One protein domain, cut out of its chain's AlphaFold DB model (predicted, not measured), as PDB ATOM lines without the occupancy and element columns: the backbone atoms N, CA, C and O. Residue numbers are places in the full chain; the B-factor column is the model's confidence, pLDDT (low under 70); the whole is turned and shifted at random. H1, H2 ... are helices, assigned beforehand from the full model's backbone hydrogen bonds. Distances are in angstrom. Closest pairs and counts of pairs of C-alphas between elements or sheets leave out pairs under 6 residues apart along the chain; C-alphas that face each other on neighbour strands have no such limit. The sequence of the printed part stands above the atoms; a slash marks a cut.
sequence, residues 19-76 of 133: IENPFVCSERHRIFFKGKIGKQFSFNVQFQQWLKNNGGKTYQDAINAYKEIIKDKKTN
ATOM      1  N   ILE A  19      17.843 -40.611 -31.523       96.31
ATOM      2  CA  ILE A  19      17.148 -39.541 -30.805       96.31
ATOM      3  C   ILE A  19      17.641 -39.520 -29.359       96.31
ATOM      4  O   ILE A  19      17.595 -40.538 -28.662       96.31
ATOM      5  N   GLU A  20      18.077 -38.351 -28.899       94.81
ATOM      6  CA  GLU A  20      18.505 -38.139 -27.521       94.81
ATOM      7  C   GLU A  20      17.368 -38.301 -26.496       94.81
ATOM      8  O   GLU A  20      16.202 -38.000 -26.758       94.81
ATOM      9  N   ASN A  21      17.729 -38.729 -25.284       91.38
ATOM     10  CA  ASN A  21      16.843 -38.756 -24.125       91.38
ATOM     11  C   ASN A  21      17.558 -38.093 -22.934       91.38
ATOM     12  O   ASN A  21      18.596 -38.607 -22.516       91.38
ATOM     13  N   PRO A  22      17.056 -36.971 -22.389       90.75
ATOM     14  CA  PRO A  22      15.790 -36.307 -22.716       90.75
ATOM     15  C   PRO A  22      15.810 -35.552 -24.055       90.75
ATOM     16  O   PRO A  22      16.785 -34.885 -24.394       90.75
ATOM     17  N   PHE A  23      14.693 -35.600 -24.788       94.12
ATOM     18  CA  PHE A  23      14.535 -34.856 -26.041       94.12
ATOM     19  C   PHE A  23      14.033 -33.420 -25.814       94.12
ATOM     20  O   PHE A  23      13.015 -33.197 -25.148       94.12
ATOM     21  N   VAL A  24      14.681 -32.444 -26.464       92.62
ATOM     22  CA  VAL A  24      14.262 -31.031 -26.475       92.62
ATOM     23  C   VAL A  24      14.150 -30.505 -27.908       92.62
ATOM     24  O   VAL A  24      15.058 -30.640 -28.726       92.62
ATOM     25  N   CYS A  25      13.040 -29.828 -28.216       92.19
ATOM     26  CA  CYS A  25      12.862 -29.149 -29.501       92.19
ATOM     27  C   CYS A  25      13.804 -27.941 -29.591       92.19
ATOM     28  O   CYS A  25      13.552 -26.912 -28.967       92.19
ATOM     29  N   SER A  26      14.867 -28.055 -30.381       92.06
ATOM     30  CA  SER A  26      15.864 -27.002 -30.580       92.06
ATOM     31  C   SER A  26      15.872 -26.539 -32.035       92.06
ATOM     32  O   SER A  26      15.271 -27.172 -32.911       92.06
ATOM     33  N   GLU A  27      16.567 -25.436 -32.312       92.44
ATOM     34  CA  GLU A  27      16.688 -24.935 -33.684       92.44
ATOM     35  C   GLU A  27      17.448 -25.917 -34.588       92.44
ATOM     36  O   GLU A  27      17.078 -26.094 -35.745       92.44
ATOM     37  N   ARG A  28      18.411 -26.663 -34.034       92.94
ATOM     38  CA  ARG A  28      19.094 -27.776 -34.711       92.94
ATOM     39  C   ARG A  28      18.104 -28.820 -35.231       92.94
ATOM     40  O   ARG A  28      18.113 -29.140 -36.417       92.94
ATOM     41  N   HIS A  29      17.198 -29.291 -34.367       95.19
ATOM     42  CA  HIS A  29      16.138 -30.227 -34.754       95.19
ATOM     43  C   HIS A  29      15.217 -29.617 -35.810       95.19
ATOM     44  O   HIS A  29      14.844 -30.280 -36.775       95.19
ATOM     45  N   ARG A  30      14.852 -28.339 -35.647       94.38
ATOM     46  CA  ARG A  30      13.986 -27.640 -36.599       94.38
ATOM     47  C   ARG A  30      14.600 -27.589 -37.992       94.38
ATOM     48  O   ARG A  30      13.884 -27.861 -38.953       94.38
ATOM     49  N   ILE A  31      15.877 -27.233 -38.100       94.38
ATOM     50  CA  ILE A  31      16.605 -27.166 -39.372       94.38
ATOM     51  C   ILE A  31      16.629 -28.547 -40.026       94.38
ATOM     52  O   ILE A  31      16.206 -28.669 -41.175       94.38
ATOM     53  N   PHE A  32      17.019 -29.584 -39.277       95.69
ATOM     54  CA  PHE A  32      17.043 -30.963 -39.769       95.69
ATOM     55  C   PHE A  32      15.679 -31.403 -40.323       95.69
ATOM     56  O   PHE A  32      15.556 -31.765 -41.494       95.69
ATOM     57  N   PHE A  33      14.623 -31.309 -39.508       96.56
ATOM     58  CA  PHE A  33      13.300 -31.770 -39.918       96.56
ATOM     59  C   PHE A  33      12.714 -30.925 -41.051       96.56
ATOM     60  O   PHE A  33      12.106 -31.485 -41.959       96.56
ATOM     61  N   LYS A  34      12.926 -29.600 -41.071       96.25
ATOM     62  CA  LYS A  34      12.535 -28.767 -42.221       96.25
ATOM     63  C   LYS A  34      13.271 -29.171 -43.495       96.25
ATOM     64  O   LYS A  34      12.650 -29.164 -44.551       96.25
ATOM     65  N   GLY A  35      14.553 -29.525 -43.404       95.31
ATOM     66  CA  GLY A  35      15.341 -29.995 -44.544       95.31
ATOM     67  C   GLY A  35      14.815 -31.307 -45.128       95.31
ATOM     68  O   GLY A  35      14.757 -31.451 -46.344       95.31
ATOM     69  N   LYS A  36      14.376 -32.241 -44.275       95.50
ATOM     70  CA  LYS A  36      13.892 -33.565 -44.705       95.50
ATOM     71  C   LYS A  36      12.409 -33.611 -45.073       95.50
ATOM     72  O   LYS A  36      12.017 -34.362 -45.960       95.50
ATOM     73  N   ILE A  37      11.573 -32.837 -44.386       95.50
ATOM     74  CA  ILE A  37      10.109 -32.875 -44.535       95.50
ATOM     75  C   ILE A  37       9.603 -31.716 -45.401       95.50
ATOM     76  O   ILE A  37       8.619 -31.872 -46.122       95.50
ATOM     77  N   GLY A  38      10.258 -30.556 -45.337       94.06
ATOM     78  CA  GLY A  38       9.877 -29.339 -46.049       94.06
ATOM     79  C   GLY A  38       9.392 -28.205 -45.137       94.06
ATOM     80  O   GLY A  38       9.296 -28.323 -43.913       94.06
ATOM     81  N   LYS A  39       9.073 -27.060 -45.754       92.62
ATOM     82  CA  LYS A  39       8.724 -25.795 -45.070       92.62
ATOM     83  C   LYS A  39       7.464 -25.879 -44.200       92.62
ATOM     84  O   LYS A  39       7.341 -25.125 -43.240       92.62
ATOM     85  N   GLN A  40       6.560 -26.798 -44.519       90.25
ATOM     86  CA  GLN A  40       5.329 -27.098 -43.786       90.25
ATOM     87  C   GLN A  40       5.570 -27.839 -42.461       90.25
ATOM     88  O   GLN A  40       4.627 -28.070 -41.702       90.25
ATOM     89  N   PHE A  41       6.810 -28.248 -42.183       95.38
ATOM     90  CA  PHE A  41       7.151 -28.915 -40.939       95.38
ATOM     91  C   PHE A  41       6.874 -28.032 -39.714       95.38
ATOM     92  O   PHE A  41       7.308 -26.878 -39.628       95.38
ATOM     93  N   SER A  42       6.220 -28.622 -38.714       94.12
ATOM     94  CA  SER A  42       6.065 -28.030 -37.388       94.12
ATOM     95  C   SER A  42       6.161 -29.090 -36.296       94.12
ATOM     96  O   SER A  42       5.671 -30.210 -36.442       94.12
ATOM     97  N   PHE A  43       6.733 -28.716 -35.153       95.56
ATOM     98  CA  PHE A  43       6.677 -29.531 -33.942       95.56
ATOM     99  C   PHE A  43       5.273 -29.481 -33.350       95.56
ATOM    100  O   PHE A  43       4.996 -28.725 -32.424       95.56
ATOM    101  N   ASN A  44       4.358 -30.261 -33.905       92.44
ATOM    102  CA  ASN A  44       3.023 -30.377 -33.344       92.44
ATOM    103  C   ASN A  44       3.035 -31.239 -32.065       92.44
ATOM    104  O   ASN A  44       3.931 -32.060 -31.887       92.44
ATOM    105  N   VAL A  45       2.039 -31.066 -31.188       89.94
ATOM    106  CA  VAL A  45       2.011 -31.695 -29.848       89.94
ATOM    107  C   VAL A  45       2.209 -33.215 -29.894       89.94
ATOM    108  O   VAL A  45       3.025 -33.739 -29.142       89.94
ATOM    109  N   GLN A  46       1.529 -33.909 -30.808       92.38
ATOM    110  CA  GLN A  46       1.628 -35.365 -30.945       92.38
ATOM    111  C   GLN A  46       3.041 -35.799 -31.350       92.38
ATOM    112  O   GLN A  46       3.594 -36.726 -30.767       92.38
ATOM    113  N   PHE A  47       3.666 -35.088 -32.293       96.25
ATOM    114  CA  PHE A  47       5.042 -35.379 -32.692       96.25
ATOM    115  C   PHE A  47       6.060 -35.058 -31.588       96.25
ATOM    116  O   PHE A  47       6.988 -35.829 -31.370       96.25
ATOM    117  N   GLN A  48       5.867 -33.969 -30.836       95.19
ATOM    118  CA  GLN A  48       6.712 -33.659 -29.676       95.19
ATOM    119  C   GLN A  48       6.642 -34.754 -28.605       95.19
ATOM    120  O   GLN A  48       7.668 -35.129 -28.044       95.19
ATOM    121  N   GLN A  49       5.441 -35.262 -28.315       94.50
ATOM    122  CA  GLN A  49       5.250 -36.372 -27.381       94.50
ATOM    123  C   GLN A  49       5.895 -37.656 -27.903       94.50
ATOM    124  O   GLN A  49       6.576 -38.342 -27.146       94.50
ATOM    125  N   TRP A  50       5.742 -37.943 -29.200       97.00
ATOM    126  CA  TRP A  50       6.393 -39.085 -29.831       97.00
ATOM    127  C   TRP A  50       7.913 -39.017 -29.649       97.00
ATOM    128  O   TRP A  50       8.491 -39.961 -29.128       97.00
ATOM    129  N   LEU A  51       8.552 -37.885 -29.962       97.44
ATOM    130  CA  LEU A  51      10.004 -37.723 -29.808       97.44
ATOM    131  C   LEU A  51      10.470 -37.930 -28.360       97.44
ATOM    132  O   LEU A  51      11.434 -38.650 -28.126       97.44
ATOM    133  N   LYS A  52       9.754 -37.364 -27.380       95.81
ATOM    134  CA  LYS A  52      10.079 -37.518 -25.950       95.81
ATOM    135  C   LYS A  52       9.994 -38.964 -25.458       95.81
ATOM    136  O   LYS A  52      10.759 -39.343 -24.580       95.81
ATOM    137  N   ASN A  53       9.090 -39.759 -26.025       96.19
ATOM    138  CA  ASN A  53       8.859 -41.144 -25.612       96.19
ATOM    139  C   ASN A  53       9.672 -42.168 -26.425       96.19
ATOM    140  O   ASN A  53       9.597 -43.358 -26.135       96.19
ATOM    141  N   ASN A  54      10.411 -41.735 -27.452       96.69
ATOM    142  CA  ASN A  54      11.101 -42.615 -28.403       96.69
ATOM    143  C   ASN A  54      12.613 -42.334 -28.483       96.69
ATOM    144  O   ASN A  54      13.223 -42.478 -29.544       96.69
ATOM    145  N   GLY A  55      13.230 -41.954 -27.360       95.50
ATOM    146  CA  GLY A  55      14.689 -41.901 -27.251       95.50
ATOM    147  C   GLY A  55      15.329 -43.240 -27.636       95.50
ATOM    148  O   GLY A  55      14.801 -44.302 -27.307       95.50
ATOM    149  N   GLY A  56      16.442 -43.195 -28.369       95.06
ATOM    150  CA  GLY A  56      17.104 -44.385 -28.911       95.06
ATOM    151  C   GLY A  56      16.537 -44.911 -30.238       95.06
ATOM    152  O   GLY A  56      17.143 -45.805 -30.821       95.06
ATOM    153  N   LYS A  57      15.426 -44.366 -30.763       97.69
ATOM    154  CA  LYS A  57      15.030 -44.575 -32.173       97.69
ATOM    155  C   LYS A  57      15.840 -43.691 -33.115       97.69
ATOM    156  O   LYS A  57      16.457 -42.728 -32.672       97.69
ATOM    157  N   THR A  58      15.818 -43.989 -34.412       98.00
ATOM    158  CA  THR A  58      16.522 -43.174 -35.411       98.00
ATOM    159  C   THR A  58      15.731 -41.923 -35.795       98.00
ATOM    160  O   THR A  58      14.499 -41.875 -35.707       98.00
ATOM    161  N   TYR A  59      16.417 -40.899 -36.298       97.50
ATOM    162  CA  TYR A  59      15.744 -39.748 -36.900       97.50
ATOM    163  C   TYR A  59      14.958 -40.109 -38.173       97.50
ATOM    164  O   TYR A  59      13.966 -39.442 -38.482       97.50
ATOM    165  N   GLN A  60      15.320 -41.191 -38.870       98.00
ATOM    166  CA  GLN A  60      14.510 -41.761 -39.946       98.00
ATOM    167  C   GLN A  60      13.156 -42.270 -39.431       98.00
ATOM    168  O   GLN A  60      12.120 -41.983 -40.039       98.00
ATOM    169  N   ASP A  61      13.136 -42.950 -38.280       97.94
ATOM    170  CA  ASP A  61      11.891 -43.373 -37.625       97.94
ATOM    171  C   ASP A  61      11.026 -42.164 -37.259       97.94
ATOM    172  O   ASP A  61       9.812 -42.188 -37.462       97.94
ATOM    173  N   ALA A  62      11.642 -41.075 -36.786       97.69
ATOM    174  CA  ALA A  62      10.932 -39.831 -36.499       97.69
ATOM    175  C   ALA A  62      10.297 -39.212 -37.753       97.69
ATOM    176  O   ALA A  62       9.157 -38.744 -37.702       97.69
ATOM    177  N   ILE A  63      10.999 -39.216 -38.892       97.62
ATOM    178  CA  ILE A  63      10.457 -38.725 -40.169       97.62
ATOM    179  C   ILE A  63       9.252 -39.570 -40.598       97.62
ATOM    180  O   ILE A  63       8.229 -39.017 -41.012       97.62
ATOM    181  N   ASN A  64       9.350 -40.893 -40.478       97.62
ATOM    182  CA  ASN A  64       8.256 -41.804 -40.808       97.62
ATOM    183  C   ASN A  64       7.051 -41.583 -39.881       97.62
ATOM    184  O   ASN A  64       5.937 -41.376 -40.360       97.62
ATOM    185  N   ALA A  65       7.278 -41.501 -38.567       97.12
ATOM    186  CA  ALA A  65       6.236 -41.210 -37.587       97.12
ATOM    187  C   ALA A  65       5.550 -39.861 -37.851       97.12
ATOM    188  O   ALA A  65       4.331 -39.749 -37.743       97.12
ATOM    189  N   TYR A  66       6.307 -38.834 -38.252       97.00
ATOM    190  CA  TYR A  66       5.733 -37.541 -38.617       97.00
ATOM    191  C   TYR A  66       4.755 -37.654 -39.794       97.00
ATOM    192  O   TYR A  66       3.682 -37.049 -39.753       97.00
ATOM    193  N   LYS A  67       5.103 -38.416 -40.839       94.06
ATOM    194  CA  LYS A  67       4.235 -38.610 -42.012       94.06
ATOM    195  C   LYS A  67       2.903 -39.250 -41.618       94.06
ATOM    196  O   LYS A  67       1.860 -38.728 -42.011       94.06
ATOM    197  N   GLU A  68       2.939 -40.289 -40.786       94.12
ATOM    198  CA  GLU A  68       1.723 -40.940 -40.278       94.12
ATOM    199  C   GLU A  68       0.891 -39.988 -39.405       94.12
ATOM    200  O   GLU A  68      -0.300 -39.815 -39.644       94.12
ATOM    201  N   ILE A  69       1.523 -39.241 -38.491       92.88
ATOM    202  CA  ILE A  69       0.835 -38.240 -37.654       92.88
ATOM    203  C   ILE A  69       0.106 -37.186 -38.503       92.88
ATOM    204  O   ILE A  69      -1.007 -36.767 -38.176       92.88
ATOM    205  N   ILE A  70       0.720 -36.713 -39.590       91.50
ATOM    206  CA  ILE A  70       0.080 -35.731 -40.476       91.50
ATOM    207  C   ILE A  70      -1.060 -36.356 -41.281       91.50
ATOM    208  O   ILE A  70      -2.071 -35.686 -41.502       91.50
ATOM    209  N   LYS A  71      -0.920 -37.612 -41.711       89.00
ATOM    210  CA  LYS A  71      -1.982 -38.353 -42.397       89.00
ATOM    211  C   LYS A  71      -3.204 -38.514 -41.489       89.00
ATOM    212  O   LYS A  71      -4.298 -38.125 -41.892       89.00
ATOM    213  N   ASP A  72      -3.000 -38.939 -40.247       86.38
ATOM    214  CA  ASP A  72      -4.069 -39.126 -39.260       86.38
ATOM    215  C   ASP A  72      -4.765 -37.820 -38.877       86.38
ATOM    216  O   ASP A  72      -5.974 -37.787 -38.659       86.38
ATOM    217  N   LYS A  73      -4.032 -36.702 -38.832       81.12
ATOM    218  CA  LYS A  73      -4.632 -35.385 -38.571       81.12
ATOM    219  C   LYS A  73      -5.571 -34.897 -39.662       81.12
ATOM    220  O   LYS A  73      -6.416 -34.051 -39.384       81.12
ATOM    221  N   LYS A  74      -5.397 -35.357 -40.902       77.94
ATOM    222  CA  LYS A  74      -6.307 -35.000 -41.996       77.94
ATOM    223  C   LYS A  74      -7.616 -35.776 -41.911       77.94
ATOM    224  O   LYS A  74      -8.631 -35.279 -42.385       77.94
ATOM    225  N   THR A  75      -7.587 -36.970 -41.328       76.94
ATOM    226  CA  THR A  75      -8.742 -37.868 -41.256       76.94
ATOM    227  C   THR A  75      -9.498 -37.750 -39.935       76.94
ATOM    228  O   THR A  75     -10.715 -37.910 -39.923       76.94
ATOM    229  N   ASN A  76      -8.818 -37.410 -38.835       78.06
ATOM    230  CA  ASN A  76      -9.397 -37.408 -37.494       78.06
ATOM    231  C   ASN A  76      -9.464 -36.010 -36.866       78.06
ATOM    232  O   ASN A  76      -8.519 -35.219 -36.926       78.06
TER     233      ASN A  76
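This is residues 19 to 76 of the 133 residues of an uncharacterized protein of bioreactor metagenome (UniProt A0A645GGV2). Two helices, H2 and H3, fold back on each other as a helical hairpin, and a third helix, H1, is set to one side of it, its line turned steeply from that of H3. H3 is the longest helix, and its residues 70 to 75 run on past the part that touches H2, toward one end of the longest axis. The printed part has 58 residues, with three named helices in the order H1, H2, H3 and no named strand. The class is all helix, with 37 of the 58 residues in the helices. The whole is compact, with a radius of gyration of the C-alphas of 10.8 A and spans of 31 by 22 by 18 A.

The printed part begins at Ile 19, and residues 19 to 26 come before the first named helix. H1 holds residues 27 to 37, from Glu 27 to Ile 37, and is 15.0 A long from first to last C-alpha; C-alpha 27 is at (16.688, -24.935, -33.684). H2 holds residues 45 to 53, from Val 45 to Asn 53, and is 12.4 A long; C-alpha 45 is at (2.011, -31.695, -29.848). H3 holds residues 59 to 75, from Tyr 59 to Thr 75, and is 24.9 A long; C-alpha 75 is at (-8.742, -37.868, -41.256). Asn 76 is the last printed residue.

H2 and H3 are a helical hairpin and touch, with their closest C-alphas, those of Phe 47 and Tyr 66, 6.3 A apart. H3 touches H2 with residues 62 to 69 alone. The two run opposite ways at a shallow tilt of 32 degrees, only just short of steep. H1 and H3 only just touch, with 3 pairs of C-alphas within 8 A; the closest are those of Ile 37 and Ile 63, 7.3 A apart. H3 touches H1 with residue 63 alone. They run the same way at a steep tilt of 68 degrees, only just short of about perpendicular. H1 and H2 are apart. In H1 and H2 every O i to N i+4 pair is within hydrogen-bond range; in H3 it is 12 of 13.

The two C-alphas farthest apart are those of Asn 21 and Thr 75, at 30.8 A. The C-alphas of Ile 19 and Asn 76, the first and last printed residues, are 27.5 A apart. The printed part has no cut. The link from H1 to H2, 7 residues, is short, and the link from H2 to H3, 5 residues, is tight. The mean pLDDT of the printed part is 93.5, and no printed residue is under 70.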